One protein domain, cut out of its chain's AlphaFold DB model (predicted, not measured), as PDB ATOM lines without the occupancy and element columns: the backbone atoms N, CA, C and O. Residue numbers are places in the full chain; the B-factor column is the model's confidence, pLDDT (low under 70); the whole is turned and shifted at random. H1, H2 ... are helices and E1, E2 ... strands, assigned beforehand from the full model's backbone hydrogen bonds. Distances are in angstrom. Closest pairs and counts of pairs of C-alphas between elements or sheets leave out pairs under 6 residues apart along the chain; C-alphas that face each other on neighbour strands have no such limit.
ATOM      1  N   ASN A 212      24.724 -45.896  47.418       89.12
ATOM      2  CA  ASN A 212      24.790 -47.177  48.112       89.12
ATOM      3  C   ASN A 212      23.401 -47.708  48.496       89.12
ATOM      4  O   ASN A 212      23.151 -48.907  48.368       89.12
ATOM      5  N   GLY A 213      22.478 -46.840  48.919       88.69
ATOM      6  CA  GLY A 213      21.094 -47.231  49.199       88.69
ATOM      7  C   GLY A 213      20.333 -47.676  47.945       88.69
ATOM      8  O   GLY A 213      19.675 -48.716  47.969       88.69
ATOM      9  N   LEU A 214      20.487 -46.958  46.826       88.75
ATOM     10  CA  LEU A 214      19.872 -47.326  45.543       88.75
ATOM     11  C   LEU A 214      20.421 -48.650  44.994       88.75
ATOM     12  O   LEU A 214      19.648 -49.466  44.496       88.75
ATOM     13  N   ILE A 215      21.725 -48.908  45.133       89.50
ATOM     14  CA  ILE A 215      22.332 -50.192  44.748       89.50
ATOM     15  C   ILE A 215      21.745 -51.337  45.582       89.50
ATOM     16  O   ILE A 215      21.302 -52.333  45.015       89.50
ATOM     17  N   LYS A 216      21.664 -51.183  46.913       91.62
ATOM     18  CA  LYS A 216      21.057 -52.196  47.798       91.62
ATOM     19  C   LYS A 216      19.601 -52.475  47.440       91.62
ATOM     20  O   LYS A 216      19.176 -53.627  47.445       91.62
ATOM     21  N   GLN A 217      18.846 -51.426  47.125       90.44
ATOM     22  CA  GLN A 217      17.457 -51.545  46.707       90.44
ATOM     23  C   GLN A 217      17.326 -52.292  45.372       90.44
ATOM     24  O   GLN A 217      16.469 -53.163  45.248       90.44
ATOM     25  N   LEU A 218      18.189 -51.998  44.398       89.62
ATOM     26  CA  LEU A 218      18.225 -52.687  43.108       89.62
ATOM     27  C   LEU A 218      18.588 -54.171  43.253       89.62
ATOM     28  O   LEU A 218      17.937 -55.024  42.656       89.62
ATOM     29  N   ASP A 219      19.587 -54.489  44.077       89.62
ATOM     30  CA  ASP A 219      19.980 -55.873  44.353       89.62
ATOM     31  C   ASP A 219      18.863 -56.649  45.054       89.62
ATOM     32  O   ASP A 219      18.626 -57.823  44.766       89.62
ATOM     33  N   TRP A 220      18.146 -55.992  45.966       91.50
ATOM     34  CA  TRP A 220      16.978 -56.581  46.605       91.50
ATOM     35  C   TRP A 220      15.849 -56.827  45.601       91.50
ATOM     36  O   TRP A 220      15.270 -57.914  45.619       91.50
ATOM     37  N   LEU A 221      15.565 -55.876  44.705       88.56
ATOM     38  CA  LEU A 221      14.568 -56.046  43.646       88.56
ATOM     39  C   LEU A 221      14.895 -57.245  42.756       88.56
ATOM     40  O   LEU A 221      14.033 -58.093  42.564       88.56
ATOM     41  N   ALA A 222      16.139 -57.356  42.288       87.56
ATOM     42  CA  ALA A 222      16.582 -58.464  41.444       87.56
ATOM     43  C   ALA A 222      16.387 -59.834  42.113       87.56
ATOM     44  O   ALA A 222      15.945 -60.781  41.471       87.56
ATOM     45  N   LYS A 223      16.651 -59.931  43.423       89.50
ATOM     46  CA  LYS A 223      16.461 -61.171  44.194       89.50
ATOM     47  C   LYS A 223      14.994 -61.512  44.456       89.50
ATOM     48  O   LYS A 223      14.657 -62.685  44.559       89.50
ATOM     49  N   ASN A 224      14.138 -60.503  44.611       85.00
ATOM     50  CA  ASN A 224      12.737 -60.685  45.004       85.00
ATOM     51  C   ASN A 224      11.765 -60.639  43.828       85.00
ATOM     52  O   ASN A 224      10.570 -60.845  44.014       85.00
ATOM     53  N   GLU A 225      12.252 -60.385  42.622       82.56
ATOM     54  CA  GLU A 225      11.403 -60.227  41.453       82.56
ATOM     55  C   GLU A 225      10.584 -61.481  41.125       82.56
ATOM     56  O   GLU A 225       9.426 -61.378  40.723       82.56
ATOM     57  N   ASN A 226      11.162 -62.663  41.345       81.56
ATOM     58  CA  ASN A 226      10.479 -63.941  41.131       81.56
ATOM     59  C   ASN A 226       9.291 -64.142  42.086       81.56
ATOM     60  O   ASN A 226       8.411 -64.948  41.804       81.56
ATOM     61  N   ASN A 227       9.235 -63.388  43.190       84.50
ATOM     62  CA  ASN A 227       8.113 -63.411  44.129       84.50
ATOM     63  C   ASN A 227       6.953 -62.506  43.674       84.50
ATOM     64  O   ASN A 227       5.892 -62.513  44.295       84.50
ATOM     65  N   ILE A 228       7.149 -61.714  42.616       81.44
ATOM     66  CA  ILE A 228       6.141 -60.814  42.057       81.44
ATOM     67  C   ILE A 228       5.468 -61.523  40.886       81.44
ATOM     68  O   ILE A 228       6.115 -61.875  39.897       81.44
ATOM     69  N   THR A 229       4.153 -61.703  40.982       80.44
ATOM     70  CA  THR A 229       3.372 -62.358  39.932       80.44
ATOM     71  C   THR A 229       3.363 -61.525  38.652       80.44
ATOM     72  O   THR A 229       3.386 -60.292  38.693       80.44
ATOM     73  N   GLN A 230       3.287 -62.192  37.498       75.88
ATOM     74  CA  GLN A 230       3.181 -61.496  36.213       75.88
ATOM     75  C   GLN A 230       1.936 -60.599  36.166       75.88
ATOM     76  O   GLN A 230       2.031 -59.459  35.740       75.88
ATOM     77  N   GLN A 231       0.818 -61.055  36.738       77.50
ATOM     78  CA  GLN A 231      -0.402 -60.257  36.875       77.50
ATOM     79  C   GLN A 231      -0.174 -58.942  37.639       77.50
ATOM     80  O   GLN A 231      -0.663 -57.902  37.210       77.50
ATOM     81  N   ALA A 232       0.587 -58.961  38.741       76.62
ATOM     82  CA  ALA A 232       0.901 -57.746  39.489       76.62
ATOM     83  C   ALA A 232       1.803 -56.797  38.684       76.62
ATOM     84  O   ALA A 232       1.641 -55.581  38.775       76.62
ATOM     85  N   LYS A 233       2.723 -57.335  37.870       75.88
ATOM     86  CA  LYS A 233       3.514 -56.536  36.920       75.88
ATOM     87  C   LYS A 233       2.593 -55.917  35.866       75.88
ATOM     88  O   LYS A 233       2.575 -54.701  35.712       75.88
ATOM     89  N   ASP A 234       1.756 -56.709  35.214       72.25
ATOM     90  CA  ASP A 234       0.847 -56.234  34.169       72.25
ATOM     91  C   ASP A 234      -0.145 -55.180  34.695       72.25
ATOM     92  O   ASP A 234      -0.468 -54.221  33.995       72.25
ATOM     93  N   GLU A 235      -0.598 -55.311  35.944       74.12
ATOM     94  CA  GLU A 235      -1.477 -54.342  36.598       74.12
ATOM     95  C   GLU A 235      -0.736 -53.063  37.015       74.12
ATOM     96  O   GLU A 235      -1.237 -51.957  36.796       74.12
ATOM     97  N   ALA A 236       0.476 -53.190  37.565       71.38
ATOM     98  CA  ALA A 236       1.304 -52.050  37.950       71.38
ATOM     99  C   ALA A 236       1.781 -51.229  36.744       71.38
ATOM    100  O   ALA A 236       1.965 -50.018  36.871       71.38
ATOM    101  N   PHE A 237       1.976 -51.874  35.593       67.69
ATOM    102  CA  PHE A 237       2.472 -51.270  34.354       67.69
ATOM    103  C   PHE A 237       1.402 -51.171  33.267       67.69
ATOM    104  O   PHE A 237       1.751 -50.976  32.102       67.69
ATOM    105  N   ARG A 238       0.112 -51.290  33.620       59.31
ATOM    106  CA  ARG A 238      -0.984 -51.344  32.650       59.31
ATOM    107  C   ARG A 238      -0.923 -50.158  31.690       59.31
ATOM    108  O   ARG A 238      -1.253 -49.026  32.034       59.31
ATOM    109  N   VAL A 239      -0.530 -50.454  30.457       51.53
ATOM    110  CA  VAL A 239      -0.517 -49.503  29.353       51.53
ATOM    111  C   VAL A 239      -1.965 -49.190  29.000       51.53
ATOM    112  O   VAL A 239      -2.696 -50.057  28.519       51.53
ATOM    113  N   LEU A 240      -2.412 -47.960  29.257       44.72
ATOM    114  CA  LEU A 240      -3.694 -47.503  28.733       44.72
ATOM    115  C   LEU A 240      -3.499 -47.099  27.265       44.72
ATOM    116  O   LEU A 240      -2.713 -46.187  26.996       44.72
ATOM    117  N   PRO A 241      -4.207 -47.724  26.309       41.38
ATOM    118  CA  PRO A 241      -4.209 -47.239  24.940       41.38
ATOM    119  C   PRO A 241      -4.866 -45.852  24.912       41.38
ATOM    120  O   PRO A 241      -6.028 -45.698  25.289       41.38
ATOM    121  N   LYS A 242      -4.134 -44.826  24.467       45.88
ATOM    122  CA  LYS A 242      -4.717 -43.546  24.044       45.88
ATOM    123  C   LYS A 242      -4.677 -43.459  22.524       45.88
ATOM    124  O   LYS A 242      -3.798 -44.013  21.874       45.88
ATOM    125  N   SER A 243      -5.623 -42.710  21.967       37.16
ATOM    126  CA  SER A 243      -5.881 -42.565  20.530       37.16
ATOM    127  C   SER A 243      -4.682 -42.138  19.668       37.16
ATOM    128  O   SER A 243      -4.758 -42.313  18.459       37.16
ATOM    129  N   ASN A 244      -3.582 -41.641  20.252       41.56
ATOM    130  CA  ASN A 244      -2.404 -41.141  19.529       41.56
ATOM    131  C   ASN A 244      -1.048 -41.666  20.064       41.56
ATOM    132  O   ASN A 244      -0.019 -41.042  19.810       41.56
ATOM    133  N   GLY A 245      -1.014 -42.782  20.802       48.34
ATOM    134  CA  GLY A 245       0.250 -43.397  21.229       48.34
ATOM    135  C   GLY A 245       0.171 -44.213  22.519       48.34
ATOM    136  O   GLY A 245      -0.826 -44.184  23.241       48.34
ATOM    137  N   ILE A 246       1.259 -44.939  22.789       44.09
ATOM    138  CA  ILE A 246       1.501 -45.679  24.031       44.09
ATOM    139  C   ILE A 246       2.079 -44.693  25.045       44.09
ATOM    140  O   ILE A 246       3.184 -44.186  24.867       44.09
ATOM    141  N   GLU A 247       1.333 -44.401  26.103       43.44
ATOM    142  CA  GLU A 247       1.793 -43.544  27.192       43.44
ATOM    143  C   GLU A 247       1.658 -44.348  28.495       43.44
ATOM    144  O   GLU A 247       0.552 -44.719  28.894       43.44
ATOM    145  N   ILE A 248       2.786 -44.679  29.135       46.47
ATOM    146  CA  ILE A 248       2.816 -45.396  30.420       46.47
ATOM    147  C   ILE A 248       2.370 -44.407  31.506       46.47
ATOM    148  O   ILE A 248       3.184 -43.670  32.067       46.47
ATOM    149  N   TYR A 249       1.065 -44.346  31.773       43.06
ATOM    150  CA  TYR A 249       0.518 -43.534  32.856       43.06
ATOM    151  C   TYR A 249       0.471 -44.310  34.163       43.06
ATOM    152  O   TYR A 249      -0.048 -45.414  34.228       43.06
ATOM    153  N   ASP A 250       0.985 -43.642  35.191       49.97
ATOM    154  CA  ASP A 250       0.859 -43.952  36.610       49.97
ATOM    155  C   ASP A 250       1.134 -45.409  36.986       49.97
ATOM    156  O   ASP A 250       0.261 -46.258  37.146       49.97
ATOM    157  N   THR A 251       2.423 -45.678  37.150       60.38
ATOM    158  CA  THR A 251       2.925 -46.943  37.653       60.38
ATOM    159  C   THR A 251       2.405 -47.157  39.072       60.38
ATOM    160  O   THR A 251       2.928 -46.555  40.016       60.38
ATOM    161  N   LYS A 252       1.393 -48.013  39.255       72.06
ATOM    162  CA  LYS A 252       0.906 -48.414  40.583       72.06
ATOM    163  C   LYS A 252       1.878 -49.413  41.207       72.06
ATOM    164  O   LYS A 252       1.562 -50.574  41.431       72.06
ATOM    165  N   LEU A 253       3.096 -48.944  41.477       73.81
ATOM    166  CA  LEU A 253       4.193 -49.742  42.034       73.81
ATOM    167  C   LEU A 253       3.830 -50.379  43.382       73.81
ATOM    168  O   LEU A 253       4.409 -51.390  43.762       73.81
ATOM    169  N   GLU A 254       2.873 -49.793  44.093       78.88
ATOM    170  CA  GLU A 254       2.299 -50.328  45.324       78.88
ATOM    171  C   GLU A 254       1.646 -51.710  45.142       78.88
ATOM    172  O   GLU A 254       1.719 -52.539  46.046       78.88
ATOM    173  N   ILE A 255       1.129 -52.020  43.947       80.88
ATOM    174  CA  ILE A 255       0.539 -53.327  43.608       80.88
ATOM    175  C   ILE A 255       1.601 -54.433  43.568       80.88
ATOM    176  O   ILE A 255       1.308 -55.579  43.896       80.88
ATOM    177  N   LEU A 256       2.857 -54.099  43.246       78.00
ATOM    178  CA  LEU A 256       3.944 -55.080  43.150       78.00
ATOM    179  C   LEU A 256       4.283 -55.731  44.499       78.00
ATOM    180  O   LEU A 256       4.758 -56.864  44.527       78.00
ATOM    181  N   PHE A 257       4.060 -55.021  45.611       77.88
ATOM    182  CA  PHE A 257       4.485 -55.455  46.952       77.88
ATOM    183  C   PHE A 257       3.396 -55.335  48.032       77.88
ATOM    184  O   PHE A 257       3.628 -55.723  49.180       77.88
ATOM    185  N   GLY A 258       2.220 -54.813  47.672       74.94
ATOM    186  CA  GLY A 258       1.129 -54.474  48.581       74.94
ATOM    187  C   GLY A 258       1.281 -53.081  49.207       74.94
ATOM    188  O   GLY A 258       2.376 -52.676  49.614       74.94
ATOM    189  N   ASN A 259       0.155 -52.371  49.338       73.94
ATOM    190  CA  ASN A 259       0.088 -50.991  49.842       73.94
ATOM    191  C   ASN A 259       0.770 -50.806  51.207       73.94
ATOM    192  O   ASN A 259       1.495 -49.834  51.408       73.94
ATOM    193  N   ASP A 260       0.614 -51.771  52.115       76.31
ATOM    194  CA  ASP A 260       1.128 -51.669  53.487       76.31
ATOM    195  C   ASP A 260       2.662 -51.739  53.565       76.31
ATOM    196  O   ASP A 260       3.276 -51.228  54.502       76.31
ATOM    197  N   LYS A 261       3.307 -52.372  52.576       77.56
ATOM    198  CA  LYS A 261       4.767 -52.562  52.537       77.56
ATOM    199  C   LYS A 261       5.467 -51.548  51.643       77.56
ATOM    200  O   LYS A 261       6.647 -51.267  51.858       77.56
ATOM    201  N   TYR A 262       4.751 -50.992  50.668       79.12
ATOM    202  CA  TYR A 262       5.293 -50.116  49.636       79.12
ATOM    203  C   TYR A 262       6.097 -48.939  50.205       79.12
ATOM    204  O   TYR A 262       7.286 -48.801  49.921       79.12
ATOM    205  N   GLU A 263       5.488 -48.129  51.070       80.50
ATOM    206  CA  GLU A 263       6.123 -46.914  51.600       80.50
ATOM    207  C   GLU A 263       7.363 -47.207  52.461       80.50
ATOM    208  O   GLU A 263       8.345 -46.459  52.424       80.50
ATOM    209  N   SER A 264       7.349 -48.321  53.197       82.62
ATOM    210  CA  SER A 264       8.497 -48.778  53.989       82.62
ATOM    211  C   SER A 264       9.648 -49.235  53.086       82.62
ATOM    212  O   SER A 264      10.790 -48.815  53.274       82.62
ATOM    213  N   LEU A 265       9.350 -50.011  52.037       85.19
ATOM    214  CA  LEU A 265      10.344 -50.525  51.086       85.19
ATOM    215  C   LEU A 265      11.047 -49.431  50.274       85.19
ATOM    216  O   LEU A 265      12.186 -49.622  49.847       85.19
ATOM    217  N   LEU A 266      10.413 -48.275  50.065       84.00
ATOM    218  CA  LEU A 266      11.075 -47.154  49.397       84.00
ATOM    219  C   LEU A 266      12.227 -46.574  50.225       84.00
ATOM    220  O   LEU A 266      13.130 -45.975  49.659       84.00
ATOM    221  N   THR A 267      12.210 -46.724  51.550       83.69
ATOM    222  CA  THR A 267      13.150 -46.024  52.445       83.69
ATOM    223  C   THR A 267      14.005 -46.958  53.301       83.69
ATOM    224  O   THR A 267      15.049 -46.534  53.787       83.69
ATOM    225  N   SER A 268      13.629 -48.233  53.439       84.81
ATOM    226  CA  SER A 268      14.281 -49.214  54.321       84.81
ATOM    227  C   SER A 268      15.743 -49.527  53.983       84.81
ATOM    228  O   SER A 268      16.485 -49.987  54.850       84.81
ATOM    229  N   PHE A 269      16.176 -49.264  52.747       86.12
ATOM    230  CA  PHE A 269      17.556 -49.477  52.286       86.12
ATOM    231  C   PHE A 269      18.517 -48.344  52.671       86.12
ATOM    232  O   PHE A 269      19.726 -48.450  52.454       86.12
ATOM    233  N   PHE A 270      17.984 -47.279  53.264       81.25
ATOM    234  CA  PHE A 270      18.710 -46.102  53.713       81.25
ATOM    235  C   PHE A 270      18.711 -46.077  55.249       81.25
ATOM    236  O   PHE A 270      17.795 -46.579  55.902       81.25
ATOM    237  N   THR A 271      19.773 -45.561  55.864       69.12
ATOM    238  CA  THR A 271      19.951 -45.633  57.323       69.12
ATOM    239  C   THR A 271      18.874 -44.834  58.082       69.12
ATOM    240  O   THR A 271      18.393 -43.803  57.628       69.12
ATOM    241  N   LYS A 272      18.462 -45.298  59.271       60.72
ATOM    242  CA  LYS A 272      17.348 -44.699  60.048       60.72
ATOM    243  C   LYS A 272      17.614 -43.282  60.585       60.72
ATOM    244  O   LYS A 272      16.699 -42.649  61.097       60.72
ATOM    245  N   GLN A 273      18.848 -42.787  60.484       58.31
ATOM    246  CA  GLN A 273      19.265 -41.501  61.056       58.31
ATOM    247  C   GLN A 273      18.709 -40.277  60.303       58.31
ATOM    248  O   GLN A 273      18.863 -39.154  60.770       58.31
ATOM    249  N   TRP A 274      18.031 -40.472  59.167       62.41
ATOM    250  CA  TRP A 274      17.683 -39.398  58.225       62.41
ATOM    251  C   TRP A 274      16.188 -39.095  58.169       62.41
ATOM    252  O   TRP A 274      15.668 -38.731  57.115       62.41
ATOM    253  N   SER A 275      15.501 -39.235  59.304       56.94
ATOM    254  CA  SER A 275      14.045 -39.093  59.463       56.94
ATOM    255  C   SER A 275      13.468 -37.712  59.101       56.94
ATOM    256  O   SER A 275      12.260 -37.507  59.210       56.94
ATOM    257  N   ASN A 276      14.290 -36.771  58.621       72.50
ATOM    258  CA  ASN A 276      13.819 -35.508  58.069       72.50
ATOM    259  C   ASN A 276      12.959 -35.748  56.814       72.50
ATOM    260  O   ASN A 276      13.359 -36.410  55.849       72.50
ATOM    261  N   THR A 277      11.783 -35.126  56.803       70.94
ATOM    262  CA  THR A 277      10.794 -35.149  55.726       70.94
ATOM    263  C   THR A 277      11.379 -34.830  54.342       70.94
ATOM    264  O   THR A 277      10.955 -35.437  53.354       70.94
ATOM    265  N   LYS A 278      12.373 -33.933  54.238       75.44
ATOM    266  CA  LYS A 278      13.029 -33.573  52.963       75.44
ATOM    267  C   LYS A 278      13.834 -34.743  52.385       75.44
ATOM    268  O   LYS A 278      13.685 -35.060  51.204       75.44
ATOM    269  N   ASN A 279      14.627 -35.417  53.218       76.94
ATOM    270  CA  ASN A 279      15.427 -36.579  52.820       76.94
ATOM    271  C   ASN A 279      14.533 -37.778  52.486       76.94
ATOM    272  O   ASN A 279      14.720 -38.412  51.449       76.94
ATOM    273  N   ILE A 280      13.496 -38.023  53.295       80.25
ATOM    274  CA  ILE A 280      12.504 -39.078  53.040       80.25
ATOM    275  C   ILE A 280      11.820 -38.869  51.684       80.25
ATOM    276  O   ILE A 280      11.716 -39.806  50.894       80.25
ATOM    277  N   ARG A 281      11.368 -37.644  51.375       81.88
ATOM    278  CA  ARG A 281      10.730 -37.337  50.084       81.88
ATOM    279  C   ARG A 281      11.683 -37.573  48.908       81.88
ATOM    280  O   ARG A 281      11.263 -38.137  47.897       81.88
ATOM    281  N   ARG A 282      12.947 -37.154  49.036       78.81
ATOM    282  CA  ARG A 282      13.981 -37.355  48.006       78.81
ATOM    283  C   ARG A 282      14.229 -38.839  47.748       78.81
ATOM    284  O   ARG A 282      14.096 -39.276  46.609       78.81
ATOM    285  N   ILE A 283      14.479 -39.614  48.804       83.00
ATOM    286  CA  ILE A 283      14.675 -41.066  48.714       83.00
ATOM    287  C   ILE A 283      13.480 -41.728  48.029       83.00
ATOM    288  O   ILE A 283      13.662 -42.435  47.045       83.00
ATOM    289  N   LYS A 284      12.249 -41.438  48.472       84.56
ATOM    290  CA  LYS A 284      11.040 -42.009  47.859       84.56
ATOM    291  C   LYS A 284      10.951 -41.716  46.364       84.56
ATOM    292  O   LYS A 284      10.514 -42.574  45.608       84.56
ATOM    293  N   THR A 285      11.357 -40.524  45.936       83.25
ATOM    294  CA  THR A 285      11.331 -40.150  44.517       83.25
ATOM    295  C   THR A 285      12.358 -40.951  43.718       83.25
ATOM    296  O   THR A 285      11.988 -41.595  42.738       83.25
ATOM    297  N   LEU A 286      13.606 -41.004  44.189       83.50
ATOM    298  CA  LEU A 286      14.686 -41.763  43.547       83.50
ATOM    299  C   LEU A 286      14.386 -43.265  43.499       83.50
ATOM    300  O   LEU A 286      14.575 -43.908  42.471       83.50
ATOM    301  N   SER A 287      13.850 -43.824  44.582       84.94
ATOM    302  CA  SER A 287      13.422 -45.220  44.636       84.94
ATOM    303  C   SER A 287      12.306 -45.523  43.639       84.94
ATOM    304  O   SER A 287      12.360 -46.544  42.961       84.94
ATOM    305  N   LYS A 288      11.320 -44.631  43.478       83.75
ATOM    306  CA  LYS A 288      10.268 -44.801  42.464       83.75
ATOM    307  C   LYS A 288      10.834 -44.772  41.044       83.75
ATOM    308  O   LYS A 288      10.433 -45.598  40.229       83.75
ATOM    309  N   GLU A 289      11.756 -43.858  40.743       80.00
ATOM    310  CA  GLU A 289      12.427 -43.798  39.435       80.00
ATOM    311  C   GLU A 289      13.245 -45.068  39.159       80.00
ATOM    312  O   GLU A 289      13.129 -45.651  38.079       80.00
ATOM    313  N   LEU A 290      13.982 -45.560  40.159       82.69
ATOM    314  CA  LEU A 290      14.727 -46.816  40.083       82.69
ATOM    315  C   LEU A 290      13.810 -48.008  39.777       82.69
ATOM    316  O   LEU A 290      14.113 -48.815  38.902       82.69
ATOM    317  N   TRP A 291      12.680 -48.115  40.475       83.75
ATOM    318  CA  TRP A 291      11.741 -49.224  40.297       83.75
ATOM    319  C   TRP A 291      11.097 -49.190  38.913       83.75
ATOM    320  O   TRP A 291      10.995 -50.227  38.262       83.75
ATOM    321  N   LYS A 292      10.735 -48.000  38.417       77.62
ATOM    322  CA  LYS A 292      10.257 -47.832  37.038       77.62
ATOM    323  C   LYS A 292      11.304 -48.282  36.023       77.62
ATOM    324  O   LYS A 292      10.956 -48.987  35.086       77.62
ATOM    325  N   ALA A 293      12.571 -47.915  36.218       76.56
ATOM    326  CA  ALA A 293      13.650 -48.329  35.324       76.56
ATOM    327  C   ALA A 293      13.861 -49.854  35.329       76.56
ATOM    328  O   ALA A 293      14.067 -50.445  34.272       76.56
ATOM    329  N   PHE A 294      13.775 -50.489  36.500       78.19
ATOM    330  CA  PHE A 294      13.983 -51.930  36.669       78.19
ATOM    331  C   PHE A 294      12.856 -52.793  36.078       78.19
ATOM    332  O   PHE A 294      13.109 -53.863  35.517       78.19
ATOM    333  N   PHE A 295      11.610 -52.345  36.207       74.50
ATOM    334  CA  PHE A 295      10.433 -53.078  35.734       74.50
ATOM    335  C   PHE A 295       9.912 -52.609  34.374       74.50
ATOM    336  O   PHE A 295       8.893 -53.115  33.914       74.50
ATOM    337  N   ASN A 296      10.585 -51.667  33.711       70.81
ATOM    338  CA  ASN A 296      10.223 -51.316  32.346       70.81
ATOM    339  C   ASN A 296      10.357 -52.561  31.448       70.81
ATOM    340  O   ASN A 296      11.464 -53.071  31.251       70.81
ATOM    341  N   ASN A 297       9.227 -53.048  30.927       55.03
ATOM    342  CA  ASN A 297       9.160 -54.242  30.081       55.03
ATOM    343  C   ASN A 297      10.025 -54.098  28.822       55.03
ATOM    344  O   ASN A 297      10.724 -55.041  28.456       55.03
ATOM    345  N   GLU A 298      10.084 -52.900  28.233       54.59
ATOM    346  CA  GLU A 298      10.940 -52.626  27.073       54.59
ATOM    347  C   GLU A 298      12.428 -52.783  27.415       54.59
ATOM    348  O   GLU A 298      13.206 -53.275  26.611       54.59
ATOM    349  N   SER A 299      12.861 -52.463  28.633       51.12
ATOM    350  CA  SER A 299      14.260 -52.684  29.018       51.12
ATOM    351  C   SER A 299      14.598 -54.175  29.130       51.12
ATOM    352  O   SER A 299      15.735 -54.566  28.911       51.12
ATOM    353  N   ARG A 300      13.638 -55.034  29.481       58.12
ATOM    354  CA  ARG A 300      13.893 -56.453  29.788       58.12
ATOM    355  C   ARG A 300      13.964 -57.337  28.559       58.12
ATOM    356  O   ARG A 300      14.869 -58.165  28.472       58.12
ATOM    357  N   GLU A 301      13.039 -57.140  27.627       54.59
ATOM    358  CA  GLU A 301      13.025 -57.870  26.356       54.59
ATOM    359  C   GLU A 301      14.265 -57.539  25.518       54.59
ATOM    360  O   GLU A 301      14.845 -58.417  24.888       54.59
ATOM    361  N   TRP A 302      14.727 -56.288  25.582       52.44
ATOM    362  CA  TRP A 302      15.863 -55.813  24.797       52.44
ATOM    363  C   TRP A 302      17.226 -56.113  25.428       52.44
ATOM    364  O   TRP A 302      18.208 -56.265  24.706       52.44
ATOM    365  N   LEU A 303      17.309 -56.206  26.761       56.22
ATOM    366  CA  LEU A 303      18.571 -56.450  27.471       56.22
ATOM    367  C   LEU A 303      18.815 -57.928  27.801       56.22
ATOM    368  O   LEU A 303      19.845 -58.253  28.384       56.22
ATOM    369  N   GLY A 304      17.917 -58.839  27.419       58.22
ATOM    370  CA  GLY A 304      18.134 -60.277  27.596       58.22
ATOM    371  C   GLY A 304      18.090 -60.729  29.059       58.22
ATOM    372  O   GLY A 304      18.798 -61.658  29.436       58.22
ATOM    373  N   GLY A 305      17.275 -60.067  29.886       70.56
ATOM    374  CA  GLY A 305      17.003 -60.494  31.259       70.56
ATOM    375  C   GLY A 305      17.519 -59.569  32.366       70.56
ATOM    376  O   GLY A 305      18.087 -58.500  32.143       70.56
ATOM    377  N   VAL A 306      17.260 -59.992  33.605       78.69
ATOM    378  CA  VAL A 306      17.383 -59.179  34.829       78.69
ATOM    379  C   VAL A 306      18.822 -58.755  35.115       78.69
ATOM    380  O   VAL A 306      19.056 -57.622  35.528       78.69
ATOM    381  N   GLU A 307      19.795 -59.630  34.871       79.88
ATOM    382  CA  GLU A 307      21.209 -59.379  35.177       79.88
ATOM    383  C   GLU A 307      21.770 -58.182  34.392       79.88
ATOM    384  O   GLU A 307      22.395 -57.286  34.965       79.88
ATOM    385  N   ASN A 308      21.452 -58.101  33.099       73.56
ATOM    386  CA  ASN A 308      21.878 -56.998  32.239       73.56
ATOM    387  C   ASN A 308      21.155 -55.688  32.574       73.56
ATOM    388  O   ASN A 308      21.779 -54.625  32.581       73.56
ATOM    389  N   VAL A 309      19.865 -55.756  32.925       76.75
ATOM    390  CA  VAL A 309      19.101 -54.597  33.420       76.75
ATOM    391  C   VAL A 309      19.742 -54.040  34.694       76.75
ATOM    392  O   VAL A 309      19.979 -52.837  34.793       76.75
ATOM    393  N   VAL A 310      20.083 -54.906  35.653       82.62
ATOM    394  CA  VAL A 310      20.755 -54.511  36.899       82.62
ATOM    395  C   VAL A 310      22.104 -53.862  36.604       82.62
ATOM    396  O   VAL A 310      22.387 -52.788  37.138       82.62
ATOM    397  N   LYS A 311      22.921 -54.474  35.743       78.62
ATOM    398  CA  LYS A 311      24.237 -53.946  35.369       78.62
ATOM    399  C   LYS A 311      24.137 -52.535  34.789       78.62
ATOM    400  O   LYS A 311      24.786 -51.619  35.291       78.62
ATOM    401  N   ILE A 312      23.260 -52.334  33.807       72.50
ATOM    402  CA  ILE A 312      23.072 -51.033  33.154       72.50
ATOM    403  C   ILE A 312      22.572 -49.988  34.150       72.50
ATOM    404  O   ILE A 312      23.118 -48.885  34.208       72.50
ATOM    405  N   ILE A 313      21.590 -50.328  34.987       77.44
ATOM    406  CA  ILE A 313      21.067 -49.393  35.986       77.44
ATOM    407  C   ILE A 313      22.164 -48.976  36.978       77.44
ATOM    408  O   ILE A 313      22.251 -47.790  37.304       77.44
ATOM    409  N   LYS A 314      23.023 -49.906  37.422       82.25
ATOM    410  CA  LYS A 314      24.161 -49.597  38.306       82.25
ATOM    411  C   LYS A 314      25.170 -48.659  37.649       82.25
ATOM    412  O   LYS A 314      25.615 -47.707  38.286       82.25
ATOM    413  N   GLU A 315      25.526 -48.932  36.398       76.50
ATOM    414  CA  GLU A 315      26.602 -48.231  35.692       76.50
ATOM    415  C   GLU A 315      26.174 -46.855  35.158       76.50
ATOM    416  O   GLU A 315      26.988 -45.932  35.122       76.50
ATOM    417  N   THR A 316      24.904 -46.686  34.777       68.69
ATOM    418  CA  THR A 316      24.419 -45.463  34.108       68.69
ATOM    419  C   THR A 316      23.275 -44.776  34.844       68.69
ATOM    420  O   THR A 316      23.392 -43.604  35.204       68.69
ATOM    421  N   SER A 317      22.172 -45.478  35.109       74.31
ATOM    422  CA  SER A 317      20.951 -44.840  35.617       74.31
ATOM    423  C   SER A 317      21.104 -44.273  37.028       74.31
ATOM    424  O   SER A 317      20.701 -43.138  37.256       74.31
ATOM    425  N   ILE A 318      21.729 -44.999  37.964       76.50
ATOM    426  CA  ILE A 318      21.913 -44.521  39.350       76.50
ATOM    427  C   ILE A 318      22.744 -43.236  39.384       76.50
ATOM    428  O   ILE A 318      22.394 -42.302  40.105       76.50
ATOM    429  N   LYS A 319      23.809 -43.160  38.580       75.00
ATOM    430  CA  LYS A 319      24.624 -41.947  38.468       75.00
ATOM    431  C   LYS A 319      23.782 -40.769  37.966       75.00
ATOM    432  O   LYS A 319      23.756 -39.725  38.607       75.00
ATOM    433  N   ASN A 320      23.021 -40.973  36.892       73.25
ATOM    434  CA  ASN A 320      22.159 -39.940  36.312       73.25
ATOM    435  C   ASN A 320      21.033 -39.500  37.262       73.25
ATOM    436  O   ASN A 320      20.705 -38.316  37.316       73.25
ATOM    437  N   PHE A 321      20.450 -40.424  38.031       72.69
ATOM    438  CA  PHE A 321      19.445 -40.100  39.043       72.69
ATOM    439  C   PHE A 321      20.028 -39.230  40.157       72.69
ATOM    440  O   PHE A 321      19.365 -38.317  40.628       72.69
ATOM    441  N   ILE A 322      21.270 -39.464  40.571       73.06
ATOM    442  CA  ILE A 322      21.907 -38.647  41.608       73.06
ATOM    443  C   ILE A 322      22.303 -37.277  41.050       73.06
ATOM    444  O   ILE A 322      22.034 -36.264  41.690       73.06
ATOM    445  N   ASP A 323      22.887 -37.229  39.852       72.56
ATOM    446  CA  ASP A 323      23.379 -35.986  39.245       72.56
ATOM    447  C   ASP A 323      22.260 -35.044  38.781       72.56
ATOM    448  O   ASP A 323      22.447 -33.835  38.772       72.56
ATOM    449  N   LYS A 324      21.072 -35.557  38.443       67.25
ATOM    450  CA  LYS A 324      19.907 -34.717  38.110       67.25
ATOM    451  C   LYS A 324      19.312 -34.002  39.333       67.25
ATOM    452  O   LYS A 324      18.576 -33.031  39.178       67.25
ATOM    453  N   TRP A 325      19.565 -34.522  40.531       63.78
ATOM    454  CA  TRP A 325      18.883 -34.110  41.759       63.78
ATOM    455  C   TRP A 325      19.782 -33.368  42.767       63.78
ATOM    456  O   TRP A 325      19.241 -32.803  43.723       63.78
TER     457      TRP A 325
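This is residues 212 to 325 of the 326 residues of an uncharacterized protein of Mycoplasma californicum (UniProt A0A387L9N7). Three long helices, H1, H5 and H7, pack together as a core in which each touches the other two, while the short helices H2, H3 and H4 follow one another along one side of it. A small hairpin of two strands, E1 and E2, reaches out at one end, and the short helix H6 sits at the turn between H5 and H7. The printed part has 114 residues with seven named helices and two named strands, in the order H1, H2, E1, E2, H3, H4, H5, H6, H7; the strands are antiparallel and the class is mostly helix. It is compact, with a radius of gyration of the C-alphas of 14.5 A, and spans 45 by 30 by 29 A, only just elongated.

The sheet is the hairpin of E1, residues 240 to 242, and E2, residues 245 to 247, antiparallel at 142 degrees; N 245 and O 242, 3.2 A apart, are within hydrogen-bond range. H2, residues 230 to 236, touches H3, residues 253 to 256, closest at the C-alphas of Ala 232 and Leu 256, 5.5 A. H3 and H4, residues 259 to 265, only just touch, with 3 pairs of C-alphas within 8 A, and only at the corner; the closest C-alphas are those of Glu 254 and Tyr 262, 5.3 A. H5, residues 277 to 295, is close to H3 but not clearly touching, with the C-alphas of Leu 253 and Trp 291 7.8 A apart. The hub is H7, residues 306 to 323. It touches residues 286 to 294 of H5 at a shallow tilt of 35.0 degrees, only just short of steep, opposite ways; the closest C-alphas are those of Phe 294 and Val 309, 6.6 A. H1, residues 212 to 227, touches H7 at a shallow tilt of 31 degrees, opposite ways, closest at the C-alphas of Ala 222 and Val 306, 6.7 A. Residues 214 to 218 of H1 touch residues 286 to 294 of H5 at a steep tilt of 46 degrees, the same way; the closest C-alphas are those of Leu 214 and Ser 287, 6.8 A. With two of these three tilts shallow, the helix packing is mostly aligned, but only just. H6, residues 297 to 303, touches H7 only at the corner, closest at the C-alphas of Leu 303 and Val 309, 6.3 A. Every O i to N i+4 pair is within hydrogen-bond range in H2 and H5, against 10 of 12 in H1, 1 of 3 in H4, 2 of 3 in H6 and 12 of 14 in H7; H4 has 2 of 4 O i to N i+3 pairs within range, and H3 is too short for an i+4 pair.

H1 begins at C-alpha 212, (24.790, -47.177, 48.112), and is 23.6 A long, with a kink of 27 degrees near residue 221. H5 is 26.9 A long and ends at C-alpha 295, (10.433, -53.078, 35.734). H7 is 24.4 A long, with a kink of 41 degrees near residue 313, and ends at C-alpha 323, (23.379, -35.986, 39.245).

The C-alphas of Ser 243 and Gln 273 are the two farthest apart, at 47.7 A. The printed part has no cut; the link from H4 to H5, 11 residues, is long, and the other links are tight. Mean pLDDT of the printed part is 72.9, and 31 residues are under 70, among them residues 237 to 251, 271 to 275 and 297 to 304.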